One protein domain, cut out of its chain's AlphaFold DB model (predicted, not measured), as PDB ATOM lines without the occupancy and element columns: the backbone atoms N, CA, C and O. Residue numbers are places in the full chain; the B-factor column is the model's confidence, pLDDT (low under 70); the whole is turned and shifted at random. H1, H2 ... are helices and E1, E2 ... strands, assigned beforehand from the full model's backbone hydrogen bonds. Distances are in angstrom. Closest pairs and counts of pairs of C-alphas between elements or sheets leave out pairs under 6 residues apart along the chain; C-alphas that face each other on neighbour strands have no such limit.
ATOM      1  N   LEU A 116     197.335 147.008 181.486       79.19
ATOM      2  CA  LEU A 116     198.790 146.974 181.459       79.19
ATOM      3  C   LEU A 116     199.311 148.395 181.224       79.19
ATOM      4  O   LEU A 116     198.999 148.982 180.198       79.19
ATOM      5  N   GLU A 117     200.103 148.937 182.145       83.31
ATOM      6  CA  GLU A 117     200.808 150.206 181.932       83.31
ATOM      7  C   GLU A 117     201.895 150.028 180.861       83.31
ATOM      8  O   GLU A 117     202.799 149.198 181.017       83.31
ATOM      9  N   LEU A 118     201.779 150.769 179.757       85.06
ATOM     10  CA  LEU A 118     202.650 150.684 178.584       85.06
ATOM     11  C   LEU A 118     203.272 152.030 178.177       85.06
ATOM     12  O   LEU A 118     203.949 152.068 177.150       85.06
ATOM     13  N   SER A 119     203.106 153.096 178.966       78.25
ATOM     14  CA  SER A 119     203.675 154.426 178.681       78.25
ATOM     15  C   SER A 119     205.198 154.394 178.536       78.25
ATOM     16  O   SER A 119     205.767 154.991 177.625       78.25
ATOM     17  N   GLU A 120     205.887 153.659 179.413       76.00
ATOM     18  CA  GLU A 120     207.343 153.541 179.360       76.00
ATOM     19  C   GLU A 120     207.767 152.375 178.453       76.00
ATOM     20  O   GLU A 120     207.624 151.192 178.787       76.00
ATOM     21  N   ASN A 121     208.371 152.710 177.309       81.00
ATOM     22  CA  ASN A 121     208.848 151.756 176.302       81.00
ATOM     23  C   ASN A 121     207.714 150.926 175.685       81.00
ATOM     24  O   ASN A 121     207.735 149.685 175.740       81.00
ATOM     25  N   PHE A 122     206.712 151.604 175.129       86.94
ATOM     26  CA  PHE A 122     205.644 150.951 174.384       86.94
ATOM     27  C   PHE A 122     206.195 150.021 173.294       86.94
ATOM     28  O   PHE A 122     207.196 150.305 172.637       86.94
ATOM     29  N   SER A 123     205.546 148.867 173.153       90.69
ATOM     30  CA  SER A 123     205.858 147.843 172.158       90.69
ATOM     31  C   SER A 123     204.590 147.036 171.902       90.69
ATOM     32  O   SER A 123     203.969 146.544 172.852       90.69
ATOM     33  N   ALA A 124     204.223 146.849 170.633       91.06
ATOM     34  CA  ALA A 124     203.079 146.030 170.243       91.06
ATOM     35  C   ALA A 124     203.221 144.577 170.722       91.06
ATOM     36  O   ALA A 124     202.228 143.913 171.017       91.06
ATOM     37  N   ARG A 125     204.452 144.080 170.907       93.06
ATOM     38  CA  ARG A 125     204.720 142.755 171.504       93.06
ATOM     39  C   ARG A 125     204.194 142.595 172.931       93.06
ATOM     40  O   ARG A 125     204.050 141.461 173.390       93.06
ATOM     41  N   LYS A 126     203.956 143.695 173.651       92.50
ATOM     42  CA  LYS A 126     203.413 143.676 175.018       92.50
ATOM     43  C   LYS A 126     201.881 143.650 175.045       92.50
ATOM     44  O   LYS A 126     201.314 143.363 176.102       92.50
ATOM     45  N   LEU A 127     201.221 143.909 173.914       91.94
ATOM     46  CA  LEU A 127     199.766 143.860 173.793       91.94
ATOM     47  C   LEU A 127     199.261 142.437 174.041       91.94
ATOM     48  O   LEU A 127     199.897 141.441 173.683       91.94
ATOM     49  N   LYS A 128     198.096 142.331 174.679       91.06
ATOM     50  CA  LYS A 128     197.472 141.050 175.021       91.06
ATOM     51  C   LYS A 128     196.098 140.979 174.395       91.06
ATOM     52  O   LYS A 128     195.363 141.952 174.437       91.06
ATOM     53  N   ILE A 129     195.734 139.810 173.886       90.31
ATOM     54  CA  ILE A 129     194.368 139.552 173.429       90.31
ATOM     55  C   ILE A 129     193.468 139.352 174.648       90.31
ATOM     56  O   ILE A 129     193.792 138.571 175.549       90.31
ATOM     57  N   GLU A 130     192.343 140.056 174.666       88.38
ATOM     58  CA  GLU A 130     191.223 139.784 175.560       88.38
ATOM     59  C   GLU A 130     190.331 138.697 174.969       88.38
ATOM     60  O   GLU A 130     190.098 137.662 175.597       88.38
ATOM     61  N   SER A 131     189.893 138.904 173.730       87.62
ATOM     62  CA  SER A 131     189.097 137.943 172.981       87.62
ATOM     63  C   SER A 131     189.390 138.049 171.488       87.62
ATOM     64  O   SER A 131     189.910 139.051 171.005       87.62
ATOM     65  N   ALA A 132     189.105 136.986 170.748       89.81
ATOM     66  CA  ALA A 132     189.202 137.001 169.300       89.81
ATOM     67  C   ALA A 132     188.172 136.042 168.711       89.81
ATOM     68  O   ALA A 132     187.952 134.951 169.251       89.81
ATOM     69  N   LEU A 133     187.562 136.453 167.607       88.75
ATOM     70  CA  LEU A 133     186.532 135.712 166.899       88.75
ATOM     71  C   LEU A 133     186.911 135.613 165.426       88.75
ATOM     72  O   LEU A 133     187.299 136.596 164.803       88.75
ATOM     73  N   LEU A 134     186.787 134.409 164.884       87.31
ATOM     74  CA  LEU A 134     186.858 134.172 163.452       87.31
ATOM     75  C   LEU A 134     185.472 133.763 162.967       87.31
ATOM     76  O   LEU A 134     184.968 132.719 163.386       87.31
ATOM     77  N   THR A 135     184.907 134.543 162.058       86.81
ATOM     78  CA  THR A 135     183.630 134.251 161.411       86.81
ATOM     79  C   THR A 135     183.869 133.968 159.938       86.81
ATOM     80  O   THR A 135     184.630 134.668 159.274       86.81
ATOM     81  N   ILE A 136     183.228 132.917 159.430       81.44
ATOM     82  CA  ILE A 136     183.233 132.574 158.008       81.44
ATOM     83  C   ILE A 136     181.781 132.600 157.543       81.44
ATOM     84  O   ILE A 136     180.976 131.775 157.975       81.44
ATOM     85  N   HIS A 137     181.443 133.562 156.690       82.56
ATOM     86  CA  HIS A 137     180.124 133.681 156.086       82.56
ATOM     87  C   HIS A 137     180.119 132.956 154.742       82.56
ATOM     88  O   HIS A 137     180.752 133.392 153.783       82.56
ATOM     89  N   GLU A 138     179.410 131.833 154.669       72.81
ATOM     90  CA  GLU A 138     179.130 131.168 153.396       72.81
ATOM     91  C   GLU A 138     177.880 131.801 152.770       72.81
ATOM     92  O   GLU A 138     176.791 131.734 153.344       72.81
ATOM     93  N   GLU A 139     178.013 132.432 151.599       67.12
ATOM     94  CA  GLU A 139     176.845 132.892 150.851       67.12
ATOM     95  C   GLU A 139     176.073 131.687 150.293       67.12
ATOM     96  O   GLU A 139     176.516 130.965 149.397       67.12
ATOM     97  N   ASN A 140     174.865 131.476 150.811       51.97
ATOM     98  CA  ASN A 140     173.907 130.541 150.238       51.97
ATOM     99  C   ASN A 140     173.312 131.165 148.972       51.97
ATOM    100  O   ASN A 140     172.274 131.806 149.091       51.97
ATOM    101  N   ASN A 141     173.975 131.041 147.811       49.16
ATOM    102  CA  ASN A 141     173.389 130.996 146.452       49.16
ATOM    103  C   ASN A 141     174.464 131.224 145.368       49.16
ATOM    104  O   ASN A 141     174.727 132.358 144.994       49.16
ATOM    105  N   ASN A 142     175.012 130.151 144.783       55.00
ATOM    106  CA  ASN A 142     175.817 130.144 143.540       55.00
ATOM    107  C   ASN A 142     177.063 131.061 143.442       55.00
ATOM    108  O   ASN A 142     177.799 130.937 142.461       55.00
ATOM    109  N   SER A 143     177.350 131.931 144.409       53.75
ATOM    110  CA  SER A 143     178.609 132.661 144.508       53.75
ATOM    111  C   SER A 143     179.655 131.759 145.170       53.75
ATOM    112  O   SER A 143     179.431 131.138 146.204       53.75
ATOM    113  N   GLN A 144     180.829 131.634 144.549       58.59
ATOM    114  CA  GLN A 144     181.952 130.875 145.117       58.59
ATOM    115  C   GLN A 144     182.656 131.613 146.269       58.59
ATOM    116  O   GLN A 144     183.603 131.083 146.861       58.59
ATOM    117  N   ASN A 145     182.191 132.814 146.610       65.44
ATOM    118  CA  ASN A 145     182.837 133.688 147.568       65.44
ATOM    119  C   ASN A 145     182.234 133.467 148.956       65.44
ATOM    120  O   ASN A 145     181.024 133.411 149.138       65.44
ATOM    121  N   SER A 146     183.108 133.278 149.934       77.38
ATOM    122  CA  SER A 146     182.750 133.300 151.350       77.38
ATOM    123  C   SER A 146     183.523 134.445 151.970       77.38
ATOM    124  O   SER A 146     184.662 134.639 151.569       77.38
ATOM    125  N   ASP A 147     182.973 135.170 152.932       85.31
ATOM    126  CA  ASP A 147     183.739 136.204 153.628       85.31
ATOM    127  C   ASP A 147     184.341 135.640 154.908       85.31
ATOM    128  O   ASP A 147     183.716 134.854 155.622       85.31
ATOM    129  N   LEU A 148     185.580 136.025 155.184       86.50
ATOM    130  CA  LEU A 148     186.274 135.754 156.430       86.50
ATOM    131  C   LEU A 148     186.442 137.070 157.168       86.50
ATOM    132  O   LEU A 148     187.029 138.019 156.651       86.50
ATOM    133  N   ILE A 149     185.944 137.083 158.398       88.94
ATOM    134  CA  ILE A 149     186.072 138.199 159.324       88.94
ATOM    135  C   ILE A 149     186.871 137.699 160.519       88.94
ATOM    136  O   ILE A 149     186.482 136.736 161.184       88.94
ATOM    137  N   LEU A 150     188.005 138.339 160.781       89.81
ATOM    138  CA  LEU A 150     188.780 138.143 161.996       89.81
ATOM    139  C   LEU A 150     188.666 139.398 162.859       89.81
ATOM    140  O   LEU A 150     189.217 140.436 162.506       89.81
ATOM    141  N   SER A 151     188.013 139.275 164.009       89.81
ATOM    142  CA  SER A 151     187.911 140.340 165.007       89.81
ATOM    143  C   SER A 151     188.814 140.004 166.196       89.81
ATOM    144  O   SER A 151     188.694 138.930 166.789       89.81
ATOM    145  N   ILE A 152     189.732 140.900 166.554       90.00
ATOM    146  CA  ILE A 152     190.646 140.764 167.694       90.00
ATOM    147  C   ILE A 152     190.405 141.928 168.650       90.00
ATOM    148  O   ILE A 152     190.659 143.077 168.305       90.00
ATOM    149  N   VAL A 153     189.984 141.619 169.873       87.88
ATOM    150  CA  VAL A 153     189.859 142.582 170.968       87.88
ATOM    151  C   VAL A 153     191.099 142.480 171.846       87.88
ATOM    152  O   VAL A 153     191.422 141.406 172.373       87.88
ATOM    153  N   LEU A 154     191.817 143.587 171.996       89.88
ATOM    154  CA  LEU A 154     192.956 143.678 172.899       89.88
ATOM    155  C   LEU A 154     192.477 143.963 174.322       89.88
ATOM    156  O   LEU A 154     191.498 144.670 174.528       89.88
ATOM    157  N   LYS A 155     193.207 143.441 175.309       88.50
ATOM    158  CA  LYS A 155     193.035 143.864 176.696       88.50
ATOM    159  C   LYS A 155     193.302 145.364 176.788       88.50
ATOM    160  O   LYS A 155     194.323 145.790 176.236       88.50
ATOM    161  N   PRO A 156     192.470 146.115 177.531       86.62
ATOM    162  CA  PRO A 156     192.742 147.514 177.803       86.62
ATOM    163  C   PRO A 156     194.161 147.701 178.343       86.62
ATOM    164  O   PRO A 156     194.656 146.890 179.138       86.62
ATOM    165  N   PHE A 157     194.826 148.760 177.906       86.94
ATOM    166  CA  PHE A 157     196.147 149.131 178.400       86.94
ATOM    167  C   PHE A 157     196.201 150.629 178.674       86.94
ATOM    168  O   PHE A 157     195.480 151.407 178.057       86.94
ATOM    169  N   LEU A 158     197.021 151.020 179.643       83.12
ATOM    170  CA  LEU A 158     197.216 152.416 180.006       83.12
ATOM    171  C   LEU A 158     198.405 152.946 179.206       83.12
ATOM    172  O   LEU A 158     199.462 152.311 179.153       83.12
ATOM    173  N   PHE A 159     198.207 154.073 178.539       82.31
ATOM    174  CA  PHE A 159     199.228 154.744 177.757       82.31
ATOM    175  C   PHE A 159     199.115 156.252 177.990       82.31
ATOM    176  O   PHE A 159     198.090 156.862 177.701       82.31
ATOM    177  N   GLU A 160     200.155 156.835 178.575       79.88
ATOM    178  CA  GLU A 160     200.253 158.234 179.000       79.88
ATOM    179  C   GLU A 160     199.016 158.723 179.771       79.88
ATOM    180  O   GLU A 160     198.463 159.787 179.508       79.88
ATOM    181  N   GLY A 161     198.544 157.913 180.725       69.56
ATOM    182  CA  GLY A 161     197.366 158.232 181.540       69.56
ATOM    183  C   GLY A 161     196.020 158.046 180.829       69.56
ATOM    184  O   GLY A 161     194.979 158.242 181.449       69.56
ATOM    185  N   THR A 162     196.020 157.613 179.566       73.00
ATOM    186  CA  THR A 162     194.810 157.310 178.792       73.00
ATOM    187  C   THR A 162     194.612 155.801 178.684       73.00
ATOM    188  O   THR A 162     195.533 155.069 178.320       73.00
ATOM    189  N   ILE A 163     193.410 155.312 178.997       80.50
ATOM    190  CA  ILE A 163     193.059 153.910 178.743       80.50
ATOM    191  C   ILE A 163     192.789 153.755 177.252       80.50
ATOM    192  O   ILE A 163     191.894 154.399 176.709       80.50
ATOM    193  N   ILE A 164     193.544 152.872 176.614       81.00
ATOM    194  CA  ILE A 164     193.348 152.492 175.224       81.00
ATOM    195  C   ILE A 164     192.591 151.166 175.192       81.00
ATOM    196  O   ILE A 164     193.071 150.140 175.683       81.00
ATOM    197  N   GLU A 165     191.399 151.199 174.602       83.88
ATOM    198  CA  GLU A 165     190.615 150.022 174.236       83.88
ATOM    199  C   GLU A 165     190.698 149.860 172.712       83.88
ATOM    200  O   GLU A 165     190.689 150.832 171.959       83.88
ATOM    201  N   THR A 166     190.883 148.636 172.221       86.00
ATOM    202  CA  THR A 166     191.117 148.423 170.786       86.00
ATOM    203  C   THR A 166     190.479 147.134 170.318       86.00
ATOM    204  O   THR A 166     190.736 146.057 170.860       86.00
ATOM    205  N   THR A 167     189.683 147.256 169.260       86.06
ATOM    206  CA  THR A 167     189.197 146.133 168.462       86.06
ATOM    207  C   THR A 167     189.729 146.296 167.049       86.06
ATOM    208  O   THR A 167     189.482 147.314 166.416       86.06
ATOM    209  N   MET A 168     190.457 145.295 166.569       89.56
ATOM    210  CA  MET A 168     190.914 145.217 165.185       89.56
ATOM    211  C   MET A 168     190.003 144.263 164.427       89.56
ATOM    212  O   MET A 168     189.776 143.139 164.880       89.56
ATOM    213  N   GLU A 169     189.510 144.690 163.274       88.44
ATOM    214  CA  GLU A 169     188.703 143.865 162.381       88.44
ATOM    215  C   GLU A 169     189.383 143.750 161.018       88.44
ATOM    216  O   GLU A 169     189.761 144.749 160.412       88.44
ATOM    217  N   PHE A 170     189.547 142.511 160.559       87.62
ATOM    218  CA  PHE A 170     190.145 142.169 159.276       87.62
ATOM    219  C   PHE A 170     189.104 141.429 158.440       87.62
ATOM    220  O   PHE A 170     188.701 140.319 158.801       87.62
ATOM    221  N   VAL A 171     188.681 142.032 157.330       86.50
ATOM    222  CA  VAL A 171     187.647 141.492 156.437       86.50
ATOM    223  C   VAL A 171     188.263 141.144 155.089       86.50
ATOM    224  O   VAL A 171     188.988 141.943 154.500       86.50
ATOM    225  N   THR A 172     187.984 139.943 154.588       86.00
ATOM    226  CA  THR A 172     188.453 139.513 153.267       86.00
ATOM    227  C   THR A 172     187.539 138.474 152.645       86.00
ATOM    228  O   THR A 172     186.930 137.669 153.351       86.00
ATOM    229  N   SER A 173     187.495 138.438 151.317       84.06
ATOM    230  CA  SER A 173     186.827 137.364 150.593       84.06
ATOM    231  C   SER A 173     187.749 136.146 150.460       84.06
ATOM    232  O   SER A 173     188.911 136.220 150.067       84.06
ATOM    233  N   VAL A 174     187.204 134.979 150.776       80.69
ATOM    234  CA  VAL A 174     187.868 133.679 150.751       80.69
ATOM    235  C   VAL A 174     187.726 133.056 149.367       80.69
ATOM    236  O   VAL A 174     186.695 132.472 149.023       80.69
ATOM    237  N   HIS A 175     188.803 133.115 148.590       80.00
ATOM    238  CA  HIS A 175     188.904 132.434 147.299       80.00
ATOM    239  C   HIS A 175     189.314 130.956 147.448       80.00
ATOM    240  O   HIS A 175     189.804 130.522 148.494       80.00
ATOM    241  N   ASP A 176     189.150 130.161 146.385       76.88
ATOM    242  CA  ASP A 176     189.359 128.701 146.397       76.88
ATOM    243  C   ASP A 176     190.740 128.257 146.903       76.88
ATOM    244  O   ASP A 176     190.862 127.250 147.605       76.88
ATOM    245  N   GLU A 177     191.794 128.997 146.561       74.31
ATOM    246  CA  GLU A 177     193.149 128.719 147.042       74.31
ATOM    247  C   GLU A 177     193.260 128.915 148.559       74.31
ATOM    248  O   GLU A 177     193.839 128.086 149.267       74.31
ATOM    249  N   MET A 178     192.631 129.968 149.079       76.38
ATOM    250  CA  MET A 178     192.574 130.253 150.505       76.38
ATOM    251  C   MET A 178     191.802 129.157 151.251       76.38
ATOM    252  O   MET A 178     192.288 128.656 152.265       76.38
ATOM    253  N   LYS A 179     190.665 128.689 150.709       72.50
ATOM    254  CA  LYS A 179     189.898 127.556 151.271       72.50
ATOM    255  C   LYS A 179     190.767 126.298 151.380       72.50
ATOM    256  O   LYS A 179     190.807 125.650 152.429       72.50
ATOM    257  N   LYS A 180     191.517 125.970 150.322       72.12
ATOM    258  CA  LYS A 180     192.417 124.802 150.294       72.12
ATOM    259  C   LYS A 180     193.582 124.911 151.281       72.12
ATOM    260  O   LYS A 180     194.047 123.890 151.770       72.12
ATOM    261  N   ASN A 181     194.048 126.115 151.597       69.56
ATOM    262  CA  ASN A 181     195.211 126.307 152.467       69.56
ATOM    263  C   ASN A 181     194.843 126.522 153.946       69.56
ATOM    264  O   ASN A 181     195.501 125.972 154.836       69.56
ATOM    265  N   LEU A 182     193.761 127.257 154.225       68.31
ATOM    266  CA  LEU A 182     193.294 127.539 155.585       68.31
ATOM    267  C   LEU A 182     192.723 126.298 156.273       68.31
ATOM    268  O   LEU A 182     193.085 126.008 157.409       68.31
ATOM    269  N   PHE A 183     191.851 125.535 155.608       65.25
ATOM    270  CA  PHE A 183     191.105 124.458 156.278       65.25
ATOM    271  C   PHE A 183     191.841 123.117 156.329       65.25
ATOM    272  O   PHE A 183     191.429 122.218 157.063       65.25
ATOM    273  N   VAL A 184     192.956 122.997 155.605       63.59
ATOM    274  CA  VAL A 184     193.818 121.803 155.596       63.59
ATOM    275  C   VAL A 184     195.029 121.983 156.530       63.59
ATOM    276  O   VAL A 184     195.799 121.051 156.747       63.59
ATOM    277  N   GLY A 185     195.157 123.157 157.167       57.75
ATOM    278  CA  GLY A 185     196.167 123.428 158.190       57.75
ATOM    279  C   GLY A 185     197.546 123.788 157.641       57.75
ATOM    280  O   GLY A 185     198.533 123.559 158.341       57.75
ATOM    281  N   ASN A 186     197.614 124.342 156.426       62.50
ATOM    282  CA  ASN A 186     198.849 124.862 155.823       62.50
ATOM    283  C   ASN A 186     199.042 126.366 156.090       62.50
ATOM    284  O   ASN A 186     200.165 126.858 156.041       62.50
ATOM    285  N   GLY A 187     197.965 127.075 156.443       63.06
ATOM    286  CA  GLY A 187     197.961 128.527 156.613       63.06
ATOM    287  C   GLY A 187     197.994 129.273 155.286       63.06
ATOM    288  O   GLY A 187     198.335 128.716 154.248       63.06
ATOM    289  N   TYR A 188     197.605 130.540 155.326       71.25
ATOM    290  CA  TYR A 188     197.563 131.425 154.173       71.25
ATOM    291  C   TYR A 188     198.374 132.687 154.463       71.25
ATOM    292  O   TYR A 188     198.272 133.270 155.546       71.25
ATOM    293  N   SER A 189     199.221 133.078 153.514       73.12
ATOM    294  CA  SER A 189     200.035 134.289 153.598       73.12
ATOM    295  C   SER A 189     199.459 135.321 152.641       73.12
ATOM    296  O   SER A 189     199.314 135.031 151.455       73.12
ATOM    297  N   PHE A 190     199.176 136.517 153.144       71.12
ATOM    298  CA  PHE A 190     198.691 137.638 152.345       71.12
ATOM    299  C   PHE A 190     199.903 138.388 151.789       71.12
ATOM    300  O   PHE A 190     200.344 139.394 152.329       71.12
ATOM    301  N   ILE A 191     200.532 137.817 150.760       57.62
ATOM    302  CA  ILE A 191     201.706 138.418 150.114       57.62
ATOM    303  C   ILE A 191     201.199 139.315 148.978       57.62
ATOM    304  O   ILE A 191     200.845 138.807 147.919       57.62
ATOM    305  N   GLY A 192     201.151 140.632 149.196       59.53
ATOM    306  CA  GLY A 192     200.801 141.623 148.167       59.53
ATOM    307  C   GLY A 192     199.874 142.718 148.685       59.53
ATOM    308  O   GLY A 192     200.328 143.828 148.936       59.53
ATOM    309  N   GLU A 193     198.600 142.385 148.870       65.56
ATOM    310  CA  GLU A 193     197.584 143.277 149.436       65.56
ATOM    311  C   GLU A 193     197.218 142.766 150.838       65.56
ATOM    312  O   GLU A 193     196.394 141.852 150.960       65.56
ATOM    313  N   PRO A 194     197.893 143.246 151.902       69.56
ATOM    314  CA  PRO A 194     197.519 142.874 153.257       69.56
ATOM    315  C   PRO A 194     196.116 143.395 153.572       69.56
ATOM    316  O   PRO A 194     195.688 144.437 153.078       69.56
ATOM    317  N   ILE A 195     195.403 142.664 154.423       77.56
ATOM    318  CA  ILE A 195     194.156 143.164 155.001       77.56
ATOM    319  C   ILE A 195     194.556 144.035 156.182       77.56
ATOM    320  O   ILE A 195     195.223 143.547 157.098       77.56
ATOM    321  N   SER A 196     194.156 145.299 156.161       80.50
ATOM    322  CA  SER A 196     194.565 146.270 157.172       80.50
ATOM    323  C   SER A 196     193.436 146.563 158.158       80.50
ATOM    324  O   SER A 196     192.257 146.567 157.812       80.50
ATOM    325  N   SER A 197     193.831 146.823 159.396       83.69
ATOM    326  CA  SER A 197     193.039 147.440 160.454       83.69
ATOM    327  C   SER A 197     193.884 148.552 161.086       83.69
ATOM    328  O   SER A 197     194.960 148.863 160.572       83.69
ATOM    329  N   SER A 198     193.440 149.138 162.196       80.56
ATOM    330  CA  SER A 198     194.151 150.262 162.816       80.56
ATOM    331  C   SER A 198     194.120 150.205 164.338       80.56
ATOM    332  O   SER A 198     193.177 149.697 164.944       80.56
ATOM    333  N   ILE A 199     195.159 150.764 164.957       79.88
ATOM    334  CA  ILE A 199     195.183 151.128 166.374       79.88
ATOM    335  C   ILE A 199     195.519 152.613 166.506       79.88
ATOM    336  O   ILE A 199     196.381 153.136 165.798       79.88
ATOM    337  N   TYR A 200     194.859 153.291 167.438       75.31
ATOM    338  CA  TYR A 200     195.127 154.692 167.730       75.31
ATOM    339  C   TYR A 200     195.890 154.818 169.045       75.31
ATOM    340  O   TYR A 200     195.450 154.336 170.087       75.31
ATOM    341  N   ILE A 201     197.050 155.466 168.985       73.38
ATOM    342  CA  ILE A 201     197.893 155.785 170.144       73.38
ATOM    343  C   ILE A 201     198.194 157.273 170.051       73.38
ATOM    344  O   ILE A 201     198.630 157.728 169.000       73.38
ATOM    345  N   GLN A 202     197.924 158.042 171.111       66.19
ATOM    346  CA  GLN A 202     198.061 159.512 171.100       66.19
ATOM    347  C   GLN A 202     197.284 160.191 169.953       66.19
ATOM    348  O   GLN A 202     197.735 161.191 169.402       66.19
ATOM    349  N   ASN A 203     196.134 159.633 169.557       63.72
ATOM    350  CA  ASN A 203     195.351 160.073 168.391       63.72
ATOM    351  C   ASN A 203     196.104 160.002 167.046       63.72
ATOM    352  O   ASN A 203     195.657 160.579 166.058       63.72
ATOM    353  N   VAL A 204     197.226 159.284 166.994       71.44
ATOM    354  CA  VAL A 204     197.946 158.975 165.757       71.44
ATOM    355  C   VAL A 204     197.373 157.688 165.184       71.44
ATOM    356  O   VAL A 204     197.195 156.711 165.919       71.44
ATOM    357  N   HIS A 205     197.058 157.686 163.890       75.75
ATOM    358  CA  HIS A 205     196.589 156.493 163.200       75.75
ATOM    359  C   HIS A 205     197.775 155.553 162.967       75.75
ATOM    360  O   HIS A 205     198.728 155.921 162.288       75.75
ATOM    361  N   ASN A 206     197.725 154.335 163.508       81.69
ATOM    362  CA  ASN A 206     198.770 153.333 163.294       81.69
ATOM    363  C   ASN A 206     198.159 152.130 162.565       81.69
ATOM    364  O   ASN A 206     197.418 151.356 163.186       81.69
ATOM    365  N   PRO A 207     198.433 151.970 161.259       85.38
ATOM    366  CA  PRO A 207     197.985 150.820 160.496       85.38
ATOM    367  C   PRO A 207     198.512 149.513 161.088       85.38
ATOM    368  O   PRO A 207     199.653 149.413 161.553       85.38
ATOM    369  N   VAL A 208     197.667 148.492 161.035       90.25
ATOM    370  CA  VAL A 208     197.985 147.125 161.426       90.25
ATOM    371  C   VAL A 208     197.627 146.199 160.277       90.25
ATOM    372  O   VAL A 208     196.456 146.018 159.962       90.25
ATOM    373  N   ASP A 209     198.627 145.569 159.680       90.69
ATOM    374  CA  ASP A 209     198.451 144.686 158.531       90.69
ATOM    375  C   ASP A 209     198.434 143.217 158.949       90.69
ATOM    376  O   ASP A 209     199.373 142.724 159.582       90.69
ATOM    377  N   LEU A 210     197.416 142.468 158.527       89.69
ATOM    378  CA  LEU A 210     197.395 141.011 158.633       89.69
ATOM    379  C   LEU A 210     198.257 140.395 157.525       89.69
ATOM    380  O   LEU A 210     197.821 140.212 156.391       89.69
ATOM    381  N   GLN A 211     199.487 140.023 157.873       89.31
ATOM    382  CA  GLN A 211     200.475 139.464 156.943       89.31
ATOM    383  C   GLN A 211     200.269 137.961 156.711       89.31
ATOM    384  O   GLN A 211     200.469 137.433 155.610       89.31
ATOM    385  N   ARG A 212     199.874 137.230 157.759       88.06
ATOM    386  CA  ARG A 212     199.663 135.779 157.686       88.06
ATOM    387  C   ARG A 212     198.558 135.332 158.621       88.06
ATOM    388  O   ARG A 212     198.530 135.727 159.781       88.06
ATOM    389  N   LEU A 213     197.717 134.421 158.141       88.94
ATOM    390  CA  LEU A 213     196.691 133.761 158.936       88.94
ATOM    391  C   LEU A 213     196.816 132.244 158.810       88.94
ATOM    392  O   LEU A 213     196.677 131.659 157.739       88.94
ATOM    393  N   TYR A 214     197.058 131.583 159.934       86.75
ATOM    394  CA  TYR A 214     197.081 130.134 160.040       86.75
ATOM    395  C   TYR A 214     195.877 129.664 160.842       86.75
ATOM    396  O   TYR A 214     195.728 130.034 162.004       86.75
ATOM    397  N   ILE A 215     195.047 128.812 160.245       85.94
ATOM    398  CA  ILE A 215     193.886 128.217 160.906       85.94
ATOM    399  C   ILE A 215     194.091 126.708 160.955       85.94
ATOM    400  O   ILE A 215     194.429 126.065 159.966       85.94
ATOM    401  N   LYS A 216     193.875 126.118 162.128       84.75
ATOM    402  CA  LYS A 216     193.851 124.669 162.310       84.75
ATOM    403  C   LYS A 216     192.549 124.261 162.967       84.75
ATOM    404  O   LYS A 216     192.290 124.599 164.123       84.75
ATOM    405  N   ARG A 217     191.742 123.490 162.241       83.12
ATOM    406  CA  ARG A 217     190.484 122.940 162.750       83.12
ATOM    407  C   ARG A 217     190.749 121.901 163.843       83.12
ATOM    408  O   ARG A 217     191.449 120.916 163.625       83.12
ATOM    409  N   GLY A 218     190.192 122.132 165.028       82.75
ATOM    410  CA  GLY A 218     190.122 121.166 166.122       82.75
ATOM    411  C   GLY A 218     188.745 120.498 166.209       82.75
ATOM    412  O   GLY A 218     187.914 120.630 165.316       82.75
ATOM    413  N   LYS A 219     188.482 119.782 167.313       82.44
ATOM    414  CA  LYS A 219     187.182 119.113 167.542       82.44
ATOM    415  C   LYS A 219     186.055 120.063 167.965       82.44
ATOM    416  O   LYS A 219     184.900 119.772 167.694       82.44
ATOM    417  N   LYS A 220     186.383 121.137 168.691       87.31
ATOM    418  CA  LYS A 220     185.418 122.092 169.281       87.31
ATOM    419  C   LYS A 220     185.757 123.561 169.009       87.31
ATOM    420  O   LYS A 220     184.983 124.437 169.357       87.31
ATOM    421  N   TYR A 221     186.944 123.819 168.472       86.94
ATOM    422  CA  TYR A 221     187.465 125.157 168.227       86.94
ATOM    423  C   TYR A 221     188.414 125.127 167.028       86.94
ATOM    424  O   TYR A 221     189.034 124.092 166.754       86.94
ATOM    425  N   TYR A 222     188.587 126.267 166.370       84.44
ATOM    426  CA  TYR A 222     189.746 126.549 165.532       84.44
ATOM    427  C   TYR A 222     190.906 127.040 166.408       84.44
ATOM    428  O   TYR A 222     190.711 127.774 167.375       84.44
ATOM    429  N   THR A 223     192.129 126.616 166.092       89.75
ATOM    430  CA  THR A 223     193.351 127.263 166.590       89.75
ATOM    431  C   THR A 223     193.831 128.217 165.516       89.75
ATOM    432  O   THR A 223     194.050 127.779 164.387       89.75
ATOM    433  N   VAL A 224     193.987 129.486 165.863       90.38
ATOM    434  CA  VAL A 224     194.355 130.545 164.927       90.38
ATOM    435  C   VAL A 224     195.703 131.132 165.335       90.38
ATOM    436  O   VAL A 224     195.955 131.341 166.523       90.38
ATOM    437  N   SER A 225     196.577 131.361 164.358       93.06
ATOM    438  CA  SER A 225     197.803 132.147 164.501       93.06
ATOM    439  C   SER A 225     197.773 133.264 163.462       93.06
ATOM    440  O   SER A 225     197.704 132.965 162.273       93.06
ATOM    441  N   ALA A 226     197.813 134.515 163.901       92.56
ATOM    442  CA  ALA A 226     197.805 135.694 163.044       92.56
ATOM    443  C   ALA A 226     199.125 136.457 163.214       92.56
ATOM    444  O   ALA A 226     199.481 136.796 164.342       92.56
ATOM    445  N   ASP A 227     199.842 136.700 162.120       93.50
ATOM    446  CA  ASP A 227     201.018 137.572 162.100       93.50
ATOM    447  C   ASP A 227     200.548 138.975 161.696       93.50
ATOM    448  O   ASP A 227     200.100 139.171 160.564       93.50
ATOM    449  N   LEU A 228     200.623 139.924 162.630       94.31
ATOM    450  CA  LEU A 228     200.219 141.317 162.456       94.31
ATOM    451  C   LEU A 228     201.447 142.222 162.409       94.31
ATOM    452  O   LEU A 228     202.307 142.139 163.290       94.31
ATOM    453  N   TYR A 229     201.527 143.080 161.401       93.75
ATOM    454  CA  TYR A 229     202.567 144.095 161.274       93.75
ATOM    455  C   TYR A 229     202.007 145.456 161.678       93.75
ATOM    456  O   TYR A 229     201.094 145.961 161.037       93.75
ATOM    457  N   PHE A 230     202.544 146.021 162.754       92.44
ATOM    458  CA  PHE A 230     202.196 147.342 163.260       92.44
ATOM    459  C   PHE A 230     203.143 148.374 162.645       92.44
ATOM    460  O   PHE A 230     204.348 148.345 162.927       92.44
ATOM    461  N   ASP A 231     202.604 149.265 161.815       89.31
ATOM    462  CA  ASP A 231     203.354 150.336 161.154       89.31
ATOM    463  C   ASP A 231     203.254 151.641 161.952       89.31
ATOM    464  O   ASP A 231     202.500 152.548 161.616       89.31
ATOM    465  N   PHE A 232     204.008 151.732 163.046       85.62
ATOM    466  CA  PHE A 232     204.071 152.946 163.866       85.62
ATOM    467  C   PHE A 232     204.871 154.077 163.206       85.62
ATOM    468  O   PHE A 232     204.755 155.229 163.599       85.62
ATOM    469  N   ALA A 233     205.676 153.786 162.186       80.56
ATOM    470  CA  ALA A 233     206.316 154.823 161.387       80.56
ATOM    471  C   ALA A 233     205.291 155.603 160.543       80.56
ATOM    472  O   ALA A 233     205.593 156.711 160.084       80.56
ATOM    473  N   PHE A 234     204.085 155.054 160.351       74.56
ATOM    474  CA  PHE A 234     202.973 155.778 159.757       74.56
ATOM    475  C   PHE A 234     202.642 157.022 160.597       74.56
ATOM    476  O   PHE A 234     202.695 157.004 161.824       74.56
ATOM    477  N   GLU A 235     202.379 158.145 159.926       68.69
ATOM    478  CA  GLU A 235     202.111 159.448 160.562       68.69
ATOM    479  C   GLU A 235     203.195 159.976 161.534       68.69
ATOM    480  O   GLU A 235     202.965 160.949 162.251       68.69
ATOM    481  N   ASN A 236     204.427 159.452 161.462       66.88
ATOM    482  CA  ASN A 236     205.575 159.833 162.300       66.88
ATOM    483  C   ASN A 236     205.439 159.474 163.791       66.88
ATOM    484  O   ASN A 236     206.002 160.188 164.631       66.88
ATOM    485  N   ALA A 237     204.747 158.387 164.153       71.62
ATOM    486  CA  ALA A 237     204.863 157.904 165.526       71.62
ATOM    487  C   ALA A 237     206.326 157.503 165.817       71.62
ATOM    488  O   ALA A 237     207.082 157.058 164.951       71.62
ATOM    489  N   THR A 238     206.769 157.717 167.055       76.38
ATOM    490  CA  THR A 238     208.178 157.547 167.456       76.38
ATOM    491  C   THR A 238     208.537 156.098 167.800       76.38
ATOM    492  O   THR A 238     209.662 155.821 168.226       76.38
ATOM    493  N   TYR A 239     207.601 155.165 167.612       82.56
ATOM    494  CA  TYR A 239     207.754 153.760 167.977       82.56
ATOM    495  C   TYR A 239     208.295 152.929 166.809       82.56
ATOM    496  O   TYR A 239     208.025 153.225 165.645       82.56
ATOM    497  N   PRO A 240     209.072 151.872 167.092       84.75
ATOM    498  CA  PRO A 240     209.570 150.995 166.046       84.75
ATOM    499  C   PRO A 240     208.430 150.171 165.447       84.75
ATOM    500  O   PRO A 240     207.599 149.644 166.180       84.75
ATOM    501  N   ASN A 241     208.453 149.969 164.131       91.81
ATOM    502  CA  ASN A 241     207.563 149.016 163.471       91.81
ATOM    503  C   ASN A 241     207.786 147.600 164.004       91.81
ATOM    504  O   ASN A 241     208.926 147.154 164.184       91.81
ATOM    505  N   GLU A 242     206.701 146.863 164.224       94.12
ATOM    506  CA  GLU A 242     206.766 145.561 164.880       94.12
ATOM    507  C   GLU A 242     205.893 144.508 164.202       94.12
ATOM    508  O   GLU A 242     204.702 144.694 163.989       94.12
ATOM    509  N   LEU A 243     206.482 143.335 163.948       94.44
ATOM    510  CA  LEU A 243     205.745 142.123 163.599       94.44
ATOM    511  C   LEU A 243     205.455 141.303 164.866       94.44
ATOM    512  O   LEU A 243     206.386 140.843 165.549       94.44
ATOM    513  N   VAL A 244     204.171 141.091 165.148       94.75
ATOM    514  CA  VAL A 244     203.662 140.370 166.321       94.75
ATOM    515  C   VAL A 244     202.824 139.178 165.873       94.75
ATOM    516  O   VAL A 244     201.920 139.309 165.057       94.75
ATOM    517  N   THR A 245     203.093 138.004 166.445       95.00
ATOM    518  CA  THR A 245     202.273 136.809 166.218       95.00
ATOM    519  C   THR A 245     201.310 136.609 167.379       95.00
ATOM    520  O   THR A 245     201.726 136.288 168.495       95.00
ATOM    521  N   PHE A 246     200.017 136.695 167.100       93.94
ATOM    522  CA  PHE A 246     198.965 136.342 168.037       93.94
ATOM    523  C   PHE A 246     198.488 134.909 167.836       93.94
ATOM    524  O   PHE A 246     198.272 134.467 166.712       93.94
ATOM    525  N   LYS A 247     198.293 134.177 168.939       93.44
ATOM    526  CA  LYS A 247     197.770 132.804 168.936       93.44
ATOM    527  C   LYS A 247     196.572 132.698 169.860       93.44
ATOM    528  O   LYS A 247     196.684 132.998 171.045       93.44
ATOM    529  N   PHE A 248     195.450 132.220 169.337       90.94
ATOM    530  CA  PHE A 248     194.205 132.104 170.093       90.94
ATOM    531  C   PHE A 248     193.359 130.923 169.615       90.94
ATOM    532  O   PHE A 248     193.651 130.261 168.613       90.94
ATOM    533  N   LYS A 249     192.320 130.612 170.391       88.06
ATOM    534  CA  LYS A 249     191.299 129.627 170.040       88.06
ATOM    535  C   LYS A 249     189.975 130.353 169.875       88.06
ATOM    536  O   LYS A 249     189.617 131.140 170.739       88.06
ATOM    537  N   THR A 250     189.257 130.029 168.814       83.75
ATOM    538  CA  THR A 250     187.912 130.542 168.533       83.75
ATOM    539  C   THR A 250     186.965 129.356 168.348       83.75
ATOM    540  O   THR A 250     187.420 128.312 167.863       83.75
ATOM    541  N   PRO A 251     185.693 129.440 168.771       78.00
ATOM    542  CA  PRO A 251     184.704 128.388 168.531       78.00
ATOM    543  C   PRO A 251     184.612 127.985 167.049       78.00
ATOM    544  O   PRO A 251     185.001 128.762 166.177       78.00
ATOM    545  N   LEU A 252     184.173 126.743 166.792       72.19
ATOM    546  CA  LEU A 252     183.867 126.263 165.437       72.19
ATOM    547  C   LEU A 252     182.594 126.896 164.882       72.19
ATOM    548  O   LEU A 252     181.659 127.073 165.693       72.19
TER     549      LEU A 252
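What this domain is: This is residues 116 to 252 of the 252 residues of an uncharacterized protein of Lewinella sp. 4G2 (UniProt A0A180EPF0). The curled sheet of E4 to E7 and the flatter, three-stranded sheet of E1 to E3 together form a flattened, nearly closed barrel, with E3 beside E4 at one seam and E1 crossing E7 at the other. The short helix H1 sits at one end. The printed part has 137 residues, with named elements E1 E2 E3 H1 E4 E5 E6 E7 along the chain, mostly strand; both sheets, E4 E5 E6 E7 and E1 E2 E3, are antiparallel and in chain order. The whole is compact, with a radius of gyration of the C-alphas of 16.0 A, and elongated, spanning 50 by 31 by 25 A.

How they stand to each other: The larger sheet is a meander, each strand the antiparallel neighbour of the one before: E4, residues 195 to 201, E5, residues 204 to 217, E6, residues 221 to 230, and E7, residues 242 to 251. It is strongly twisted and curled like part of a barrel, its way across turning by 101 degrees; E5 bends by 52 degrees at residue 212. Across the neighbour strands E4 and E5, N 197 and O 208 are 2.8 A apart, across E5 and E6, N 214 and O 225 are 2.8 A apart, and across E6 and E7, N 226 and O 246 are 2.8 A apart, each pair within hydrogen-bond range. The second meander is E1, residues 129 to 138, E2, residues 146 to 159, and E3, residues 162 to 174, with N 133 and O 151 at 2.8 A and N 152 and O 168 at 2.8 A. E2 bends by 56 degrees at residue 156. Between the sheets, the closest C-alphas of E3 and E4 are those of Met 168 and Ser 197, 5.6 A apart, and those of E1 and E7 are Leu 133 and Thr 250, 5.6 A. E2 is apart from E6 and E7. H1, residues 176 to 182, only grazes the larger sheet with residues 181 to 182; Leu 182 and Ile 215 of E5 have C-alphas 5.4 A apart. Every O i to N i+4 pair in H1 is within hydrogen-bond range.

Where its parts are: E5 is 36.9 A long, E6 27.1 A and E7 28.2 A; E2 is 37.8 A, E3 37.3 A and E1 26.5 A, while E4 is 20.1 A and H1 10.1 A. E1 begins at C-alpha 129 (194.368, 139.552, 173.429), E5 at C-alpha 204 (197.946, 158.975, 165.757), and E7 ends at C-alpha 251 (184.704, 128.388, 168.531).

The domain as a whole: The C-alphas farthest apart, those of Glu 120 and Asn 142, are 53.1 A apart. The printed part has no cut. The long links are H1 to E4 and E6 to E7. Mean pLDDT of the printed part is 81.0; 23 residues are under 70, among them 139 to 145 and 181 to 187.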